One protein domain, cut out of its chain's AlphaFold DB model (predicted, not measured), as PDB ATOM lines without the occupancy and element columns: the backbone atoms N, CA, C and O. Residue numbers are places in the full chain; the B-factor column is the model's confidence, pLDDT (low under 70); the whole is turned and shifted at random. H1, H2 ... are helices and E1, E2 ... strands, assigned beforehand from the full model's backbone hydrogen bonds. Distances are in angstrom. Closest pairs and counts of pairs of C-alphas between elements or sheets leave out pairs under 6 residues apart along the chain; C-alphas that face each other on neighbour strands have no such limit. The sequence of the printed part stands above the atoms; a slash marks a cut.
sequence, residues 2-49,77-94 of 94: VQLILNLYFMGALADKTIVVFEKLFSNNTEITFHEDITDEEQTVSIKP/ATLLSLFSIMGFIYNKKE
ATOM      1  N   VAL A   2     111.111 163.368 150.459       64.69
ATOM      2  CA  VAL A   2     111.600 162.600 149.301       64.69
ATOM      3  C   VAL A   2     111.684 163.542 148.097       64.69
ATOM      4  O   VAL A   2     110.705 164.219 147.799       64.69
ATOM      5  N   GLN A   3     112.839 163.613 147.440       70.81
ATOM      6  CA  GLN A   3     113.127 164.508 146.323       70.81
ATOM      7  C   GLN A   3     113.639 163.692 145.133       70.81
ATOM      8  O   GLN A   3     114.690 163.063 145.227       70.81
ATOM      9  N   LEU A   4     112.921 163.723 144.009       73.75
ATOM     10  CA  LEU A   4     113.439 163.260 142.720       73.75
ATOM     11  C   LEU A   4     114.220 164.410 142.075       73.75
ATOM     12  O   LEU A   4     113.745 165.550 142.055       73.75
ATOM     13  N   ILE A   5     115.419 164.125 141.575       68.62
ATOM     14  CA  ILE A   5     116.245 165.094 140.857       68.62
ATOM     15  C   ILE A   5     116.327 164.658 139.396       68.62
ATOM     16  O   ILE A   5     116.920 163.629 139.085       68.62
ATOM     17  N   LEU A   6     115.747 165.481 138.518       68.56
ATOM     18  CA  LEU A   6     115.867 165.383 137.068       68.56
ATOM     19  C   LEU A   6     116.395 166.726 136.556       68.56
ATOM     20  O   LEU A   6     115.650 167.700 136.480       68.56
ATOM     21  N   ASN A   7     117.692 166.813 136.266       55.50
ATOM     22  CA  ASN A   7     118.300 168.040 135.755       55.50
ATOM     23  C   ASN A   7     118.656 167.850 134.285       55.50
ATOM     24  O   ASN A   7     119.639 167.185 133.971       55.50
ATOM     25  N   LEU A   8     117.882 168.468 133.390       61.53
ATOM     26  CA  LEU A   8     118.222 168.524 131.973       61.53
ATOM     27  C   LEU A   8     118.038 169.952 131.457       61.53
ATOM     28  O   LEU A   8     116.924 170.460 131.377       61.53
ATOM     29  N   TYR A   9     119.151 170.608 131.128       52.53
ATOM     30  CA  TYR A   9     119.159 171.960 130.581       52.53
ATOM     31  C   TYR A   9     119.985 171.980 129.297       52.53
ATOM     32  O   TYR A   9     121.180 171.694 129.319       52.53
ATOM     33  N   PHE A  10     119.338 172.309 128.178       60.19
ATOM     34  CA  PHE A  10     119.981 172.420 126.871       60.19
ATOM     35  C   PHE A  10     119.761 173.820 126.296       60.19
ATOM     36  O   PHE A  10     118.641 174.198 125.971       60.19
ATOM     37  N   MET A  11     120.847 174.587 126.162       55.75
ATOM     38  CA  MET A  11     120.863 175.937 125.575       55.75
ATOM     39  C   MET A  11     121.519 175.959 124.180       55.75
ATOM     40  O   MET A  11     122.165 176.939 123.815       55.75
ATOM     41  N   GLY A  12     121.437 174.868 123.411       69.00
ATOM     42  CA  GLY A  12     122.163 174.729 122.143       69.00
ATOM     43  C   GLY A  12     121.509 173.773 121.148       69.00
ATOM     44  O   GLY A  12     120.502 173.137 121.453       69.00
ATOM     45  N   ALA A  13     122.092 173.678 119.948       70.56
ATOM     46  CA  ALA A  13     121.584 172.819 118.884       70.56
ATOM     47  C   ALA A  13     121.732 171.332 119.247       70.56
ATOM     48  O   ALA A  13     122.831 170.831 119.501       70.56
ATOM     49  N   LEU A  14     120.597 170.642 119.248       77.44
ATOM     50  CA  LEU A  14     120.474 169.219 119.544       77.44
ATOM     51  C   LEU A  14     120.321 168.342 118.291       77.44
ATOM     52  O   LEU A  14     120.149 167.134 118.417       77.44
ATOM     53  N   ALA A  15     120.385 168.944 117.101       79.06
ATOM     54  CA  ALA A  15     120.311 168.219 115.840       79.06
ATOM     55  C   ALA A  15     121.380 167.117 115.782       79.06
ATOM     56  O   ALA A  15     122.527 167.340 116.186       79.06
ATOM     57  N   ASP A  16     120.979 165.939 115.305       76.19
ATOM     58  CA  ASP A  16     121.823 164.748 115.155       76.19
ATOM     59  C   ASP A  16     122.416 164.205 116.466       76.19
ATOM     60  O   ASP A  16     123.455 163.541 116.463       76.19
ATOM     61  N   LYS A  17     121.778 164.481 117.610       83.38
ATOM     62  CA  LYS A  17     122.208 163.957 118.915       83.38
ATOM     63  C   LYS A  17     121.251 162.902 119.452       83.38
ATOM     64  O   LYS A  17     120.042 162.957 119.238       83.38
ATOM     65  N   THR A  18     121.810 161.982 120.226       81.00
ATOM     66  CA  THR A  18     121.066 161.043 121.070       81.00
ATOM     67  C   THR A  18     121.204 161.480 122.522       81.00
ATOM     68  O   THR A  18     122.299 161.830 122.965       81.00
ATOM     69  N   ILE A  19     120.088 161.501 123.243       83.62
ATOM     70  CA  ILE A  19     119.995 161.913 124.642       83.62
ATOM     71  C   ILE A  19     119.509 160.722 125.452       83.62
ATOM     72  O   ILE A  19     118.569 160.057 125.033       83.62
ATOM     73  N   VAL A  20     120.113 160.502 126.616       80.50
ATOM     74  CA  VAL A  20     119.660 159.517 127.601       80.50
ATOM     75  C   VAL A  20     119.428 160.236 128.922       80.50
ATOM     76  O   VAL A  20     120.206 161.121 129.292       80.50
ATOM     77  N   VAL A  21     118.325 159.919 129.590       80.81
ATOM     78  CA  VAL A  21     117.935 160.526 130.866       80.81
ATOM     79  C   VAL A  21     118.470 159.681 132.017       80.81
ATOM     80  O   VAL A  21     118.456 158.467 131.926       80.81
ATOM     81  N   PHE A  22     118.926 160.324 133.094       83.81
ATOM     82  CA  PHE A  22     119.323 159.670 134.343       83.81
ATOM     83  C   PHE A  22     118.487 160.215 135.501       83.81
ATOM     84  O   PHE A  22     118.242 161.422 135.574       83.81
ATOM     85  N   GLU A  23     118.084 159.347 136.426       80.00
ATOM     86  CA  GLU A  23     117.199 159.693 137.540       80.00
ATOM     87  C   GLU A  23     117.837 159.364 138.891       80.00
ATOM     88  O   GLU A  23     118.409 158.291 139.073       80.00
ATOM     89  N   LYS A  24     117.698 160.262 139.874       84.25
ATOM     90  CA  LYS A  24     118.119 160.017 141.265       84.25
ATOM     91  C   LYS A  24     117.039 160.423 142.252       84.25
ATOM     92  O   LYS A  24     116.520 161.539 142.191       84.25
ATOM     93  N   LEU A  25     116.743 159.541 143.199       82.56
ATOM     94  CA  LEU A  25     115.783 159.755 144.272       82.56
ATOM     95  C   LEU A  25     116.510 159.920 145.602       82.56
ATOM     96  O   LEU A  25     117.285 159.060 146.008       82.56
ATOM     97  N   PHE A  26     116.189 160.983 146.325       82.62
ATOM     98  CA  PHE A  26     116.734 161.289 147.642       82.62
ATOM     99  C   PHE A  26     115.634 161.274 148.697       82.62
ATOM    100  O   PHE A  26     114.497 161.633 148.416       82.62
ATOM    101  N   SER A  27     115.971 160.935 149.935       84.81
ATOM    102  CA  SER A  27     115.146 161.175 151.115       84.81
ATOM    103  C   SER A  27     116.020 161.762 152.208       84.81
ATOM    104  O   SER A  27     117.063 161.202 152.533       84.81
ATOM    105  N   ASN A  28     115.619 162.907 152.764       86.00
ATOM    106  CA  ASN A  28     116.384 163.608 153.805       86.00
ATOM    107  C   ASN A  28     117.865 163.792 153.407       86.00
ATOM    108  O   ASN A  28     118.770 163.454 154.167       86.00
ATOM    109  N   ASN A  29     118.097 164.255 152.170       84.38
ATOM    110  CA  ASN A  29     119.423 164.452 151.563       84.38
ATOM    111  C   ASN A  29     120.282 163.184 151.388       84.38
ATOM    112  O   ASN A  29     121.435 163.290 150.983       84.38
ATOM    113  N   THR A  30     119.729 161.997 151.632       82.31
ATOM    114  CA  THR A  30     120.382 160.708 151.374       82.31
ATOM    115  C   THR A  30     119.823 160.114 150.089       82.31
ATOM    116  O   THR A  30     118.605 160.039 149.942       82.31
ATOM    117  N   GLU A  31     120.677 159.714 149.149       85.38
ATOM    118  CA  GLU A  31     120.235 159.007 147.941       85.38
ATOM    119  C   GLU A  31     119.642 157.644 148.329       85.38
ATOM    120  O   GLU A  31     120.239 156.893 149.095       85.38
ATOM    121  N   ILE A  32     118.438 157.352 147.844       86.19
ATOM    122  CA  ILE A  32     117.685 156.130 148.151       86.19
ATOM    123  C   ILE A  32     117.711 155.165 146.969       86.19
ATOM    124  O   ILE A  32     117.738 153.955 147.172       86.19
ATOM    125  N   THR A  33     117.684 155.688 145.742       79.81
ATOM    126  CA  THR A  33     117.776 154.897 144.510       79.81
ATOM    127  C   THR A  33     118.135 155.793 143.330       79.81
ATOM    128  O   THR A  33     117.888 156.999 143.370       79.81
ATOM    129  N   PHE A  34     118.660 155.197 142.265       85.00
ATOM    130  CA  PHE A  34     118.934 155.866 140.999       85.00
ATOM    131  C   PHE A  34     118.682 154.923 139.817       85.00
ATOM    132  O   PHE A  34     118.687 153.703 139.983       85.00
ATOM    133  N   HIS A  35     118.474 155.501 138.639       82.50
ATOM    134  CA  HIS A  35     118.447 154.813 137.352       82.50
ATOM    135  C   HIS A  35     119.414 155.546 136.415       82.50
ATOM    136  O   HIS A  35     119.130 156.659 135.977       82.50
ATOM    137  N   GLU A  36     120.596 154.964 136.195       86.00
ATOM    138  CA  GLU A  36     121.722 155.572 135.460       86.00
ATOM    139  C   GLU A  36     122.312 154.577 134.445       86.00
ATOM    140  O   GLU A  36     123.440 154.108 134.601       86.00
ATOM    141  N   ASP A  37     121.540 154.219 133.416       83.69
ATOM    142  CA  ASP A  37     121.990 153.334 132.334       83.69
ATOM    143  C   ASP A  37     121.994 154.074 130.990       83.69
ATOM    144  O   ASP A  37     120.958 154.449 130.452       83.69
ATOM    145  N   ILE A  38     123.192 154.293 130.439       86.12
ATOM    146  CA  ILE A  38     123.400 154.990 129.160       86.12
ATOM    147  C   ILE A  38     122.925 154.176 127.948       86.12
ATOM    148  O   ILE A  38     122.797 154.720 126.856       86.12
ATOM    149  N   THR A  39     122.724 152.870 128.121       87.00
ATOM    150  CA  THR A  39     122.249 151.960 127.074       87.00
ATOM    151  C   THR A  39     120.753 151.673 127.171       87.00
ATOM    152  O   THR A  39     120.239 150.870 126.395       87.00
ATOM    153  N   ASP A  40     120.047 152.328 128.097       84.81
ATOM    154  CA  ASP A  40     118.611 152.148 128.261       84.81
ATOM    155  C   ASP A  40     117.833 152.825 127.129       84.81
ATOM    156  O   ASP A  40     117.596 154.037 127.117       84.81
ATOM    157  N   GLU A  41     117.408 152.010 126.171       81.44
ATOM    158  CA  GLU A  41     116.598 152.425 125.029       81.44
ATOM    159  C   GLU A  41     115.242 153.027 125.452       81.44
ATOM    160  O   GLU A  41     114.709 153.878 124.742       81.44
ATOM    161  N   GLU A  42     114.684 152.650 126.613       81.69
ATOM    162  CA  GLU A  42     113.424 153.210 127.133       81.69
ATOM    163  C   GLU A  42     113.607 154.629 127.696       81.69
ATOM    164  O   GLU A  42     112.646 155.404 127.745       81.69
ATOM    165  N   GLN A  43     114.841 155.000 128.058       79.12
ATOM    166  CA  GLN A  43     115.230 156.346 128.493       79.12
ATOM    167  C   GLN A  43     116.038 157.118 127.438       79.12
ATOM    168  O   GLN A  43     116.548 158.207 127.721       79.12
ATOM    169  N   THR A  44     116.122 156.587 126.213       82.31
ATOM    170  CA  THR A  44     116.884 157.162 125.103       82.31
ATOM    171  C   THR A  44     115.981 157.851 124.078       82.31
ATOM    172  O   THR A  44     115.003 157.296 123.582       82.31
ATOM    173  N   VAL A  45     116.341 159.077 123.690       84.31
ATOM    174  CA  VAL A  45     115.672 159.859 122.642       84.31
ATOM    175  C   VAL A  45     116.693 160.293 121.593       84.31
ATOM    176  O   VAL A  45     117.658 160.994 121.896       84.31
ATOM    177  N   SER A  46     116.462 159.919 120.331       80.62
ATOM    178  CA  SER A  46     117.285 160.349 119.194       80.62
ATOM    179  C   SER A  46     116.641 161.521 118.455       80.62
ATOM    180  O   SER A  46     115.479 161.454 118.044       80.62
ATOM    181  N   ILE A  47     117.405 162.598 118.276       82.25
ATOM    182  CA  ILE A  47     116.966 163.831 117.627       82.25
ATOM    183  C   ILE A  47     117.447 163.810 116.183       82.25
ATOM    184  O   ILE A  47     118.636 163.939 115.895       82.25
ATOM    185  N   LYS A  48     116.491 163.640 115.271       78.88
ATOM    186  CA  LYS A  48     116.743 163.666 113.831       78.88
ATOM    187  C   LYS A  48     116.859 165.111 113.341       78.88
ATOM    188  O   LYS A  48     116.164 165.979 113.874       78.88
ATOM    189  N   PRO A  49     117.693 165.368 112.327       69.44
ATOM    190  CA  PRO A  49     117.748 166.673 111.700       69.44
ATOM    191  C   PRO A  49     116.441 166.879 110.934       69.44
ATOM    192  O   PRO A  49     115.876 165.938 110.365       69.44
ATOM    193  N   ALA A  77     104.249 157.600 132.230       51.25
ATOM    194  CA  ALA A  77     103.155 157.789 133.182       51.25
ATOM    195  C   ALA A  77     103.017 156.601 134.154       51.25
ATOM    196  O   ALA A  77     102.742 156.806 135.338       51.25
ATOM    197  N   THR A  78     103.244 155.366 133.691       49.66
ATOM    198  CA  THR A  78     103.209 154.179 134.559       49.66
ATOM    199  C   THR A  78     104.402 154.104 135.508       49.66
ATOM    200  O   THR A  78     104.212 153.763 136.678       49.66
ATOM    201  N   LEU A  79     105.602 154.493 135.066       55.97
ATOM    202  CA  LEU A  79     106.813 154.455 135.887       55.97
ATOM    203  C   LEU A  79     106.766 155.516 137.003       55.97
ATOM    204  O   LEU A  79     106.951 155.186 138.176       55.97
ATOM    205  N   LEU A  80     106.341 156.747 136.683       57.34
ATOM    206  CA  LEU A  80     106.060 157.789 137.684       57.34
ATOM    207  C   LEU A  80     104.984 157.357 138.705       57.34
ATOM    208  O   LEU A  80     105.047 157.714 139.888       57.34
ATOM    209  N   SER A  81     103.984 156.581 138.267       56.72
ATOM    210  CA  SER A  81     102.891 156.133 139.143       56.72
ATOM    211  C   SER A  81     103.347 155.126 140.211       56.72
ATOM    212  O   SER A  81     102.875 155.179 141.347       56.72
ATOM    213  N   LEU A  82     104.325 154.265 139.906       55.53
ATOM    214  CA  LEU A  82     104.889 153.302 140.862       55.53
ATOM    215  C   LEU A  82     105.803 153.987 141.889       55.53
ATOM    216  O   LEU A  82     105.740 153.664 143.079       55.53
ATOM    217  N   PHE A  83     106.566 155.003 141.474       61.78
ATOM    218  CA  PHE A  83     107.329 155.855 142.393       61.78
ATOM    219  C   PHE A  83     106.420 156.658 143.343       61.78
ATOM    220  O   PHE A  83     106.772 156.854 144.508       61.78
ATOM    221  N   SER A  84     105.207 157.024 142.908       57.62
ATOM    222  CA  SER A  84     104.185 157.650 143.765       57.62
ATOM    223  C   SER A  84     103.650 156.699 144.848       57.62
ATOM    224  O   SER A  84     103.439 157.113 145.988       57.62
ATOM    225  N   ILE A  85     103.487 155.408 144.534       61.72
ATOM    226  CA  ILE A  85     103.086 154.377 145.510       61.72
ATOM    227  C   ILE A  85     104.215 154.115 146.516       61.72
ATOM    228  O   ILE A  85     103.957 154.016 147.715       61.72
ATOM    229  N   MET A  86     105.470 154.068 146.061       60.41
ATOM    230  CA  MET A  86     106.634 153.916 146.938       60.41
ATOM    231  C   MET A  86     106.766 155.114 147.895       60.41
ATOM    232  O   MET A  86     106.873 154.920 149.105       60.41
ATOM    233  N   GLY A  87     106.647 156.351 147.394       59.88
ATOM    234  CA  GLY A  87     106.612 157.562 148.221       59.88
ATOM    235  C   GLY A  87     105.476 157.558 149.252       59.88
ATOM    236  O   GLY A  87     105.689 157.936 150.401       59.88
ATOM    237  N   PHE A  88     104.293 157.053 148.886       59.62
ATOM    238  CA  PHE A  88     103.153 156.900 149.795       59.62
ATOM    239  C   PHE A  88     103.390 155.845 150.893       59.62
ATOM    240  O   PHE A  88     103.059 156.086 152.053       59.62
ATOM    241  N   ILE A  89     104.011 154.703 150.568       62.88
ATOM    242  CA  ILE A  89     104.385 153.664 151.549       62.88
ATOM    243  C   ILE A  89     105.431 154.195 152.541       62.88
ATOM    244  O   ILE A  89     105.320 153.938 153.741       62.88
ATOM    245  N   TYR A  90     106.409 154.975 152.071       61.00
ATOM    246  CA  TYR A  90     107.407 155.605 152.940       61.00
ATOM    247  C   TYR A  90     106.820 156.709 153.842       61.00
ATOM    248  O   TYR A  90     107.331 156.904 154.941       61.00
ATOM    249  N   ASN A  91     105.735 157.381 153.436       58.16
ATOM    250  CA  ASN A  91     105.068 158.426 154.232       58.16
ATOM    251  C   ASN A  91     104.040 157.890 155.253       58.16
ATOM    252  O   ASN A  91     103.533 158.665 156.054       58.16
ATOM    253  N   LYS A  92     103.713 156.588 155.233       50.91
ATOM    254  CA  LYS A  92     102.736 155.949 156.144       50.91
ATOM    255  C   LYS A  92     103.393 155.219 157.331       50.91
ATOM    256  O   LYS A  92     102.770 154.370 157.963       50.91
ATOM    257  N   LYS A  93     104.675 155.483 157.600       51.94
ATOM    258  CA  LYS A  93     105.413 154.917 158.745       51.94
ATOM    259  C   LYS A  93     105.410 155.806 159.999       51.94
ATOM    260  O   LYS A  93     106.169 155.512 160.918       51.94
ATOM    261  N   GLU A  94     104.529 156.803 160.055       50.22
ATOM    262  CA  GLU A  94     104.104 157.463 161.299       50.22
ATOM    263  C   GLU A  94     102.598 157.297 161.515       50.22
ATOM    264  O   GLU A  94     101.840 157.436 160.524       50.22
TER     265      GLU A  94
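AT A GLANCE: This is residues 2 to 49 and 77 to 94 of the 94 residues of an uncharacterized protein of Methanobrevibacter sp. NOE (UniProt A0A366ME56). A long, thin rod is built of two small antiparallel sheets set end to end, the three strands E1, E3 and E4 in one half and the pair E2 and E5 in the other, with E2 running on into E3. Helix H1 only grazes the three-stranded sheet, and its residues 77 to 82 stand free. The printed part has 66 residues, with named elements in the order E1 E2 E3 E4 E5 H1, and its class is mixed, helices and strands. The larger sheet has the order E1, E3, E4. The whole is loose, with a radius of gyration of the C-alphas of 15.2 A and spans of 52 by 23 by 17 A.

HOW THE PARTS SIT: E1, residues 2 to 5, is an edge strand antiparallel to E3, residues 23 to 27, at 155 degrees, with N 3 and O 26 2.8 A apart, within hydrogen-bond range. E2, residues 18 to 20, runs on into E3 at 20 degrees across residues 21 and 22. E3 and E4, residues 30 to 35, form a hairpin at 158 degrees, with N 25 and O 33 at 2.8 A. E2 is antiparallel to E5, residues 44 to 46, at 163 degrees, with N 19 and O 45 at 2.8 A. H1, residues 77 to 91, only grazes the sheet of E1, E3 and E4 with its residues 83 to 91; the closest C-alphas of E1 and H1 are those of Val 2 and Gly 87, 7.2 A apart. In H1 every O i to N i+4 pair is within hydrogen-bond range.

IN THESE COORDINATES: E1 begins at C-alpha 2, (111.600, 162.600, 149.301). E3 is 13.8 A long and E4 15.3 A. H1, 21.1 A long, ends at C-alpha 91, (105.068, 158.426, 154.232).

THE WHOLE: The C-alphas farthest apart, of Pro 49 and Glu 94, are 52.3 A apart. Residues 50 to 76 are not printed, a gap of 27.4 A between C-alphas 49 and 77. The link from E1 to E2 is long. Residues 2, 5 to 12, 49 and 77 to 94 have pLDDT under 70.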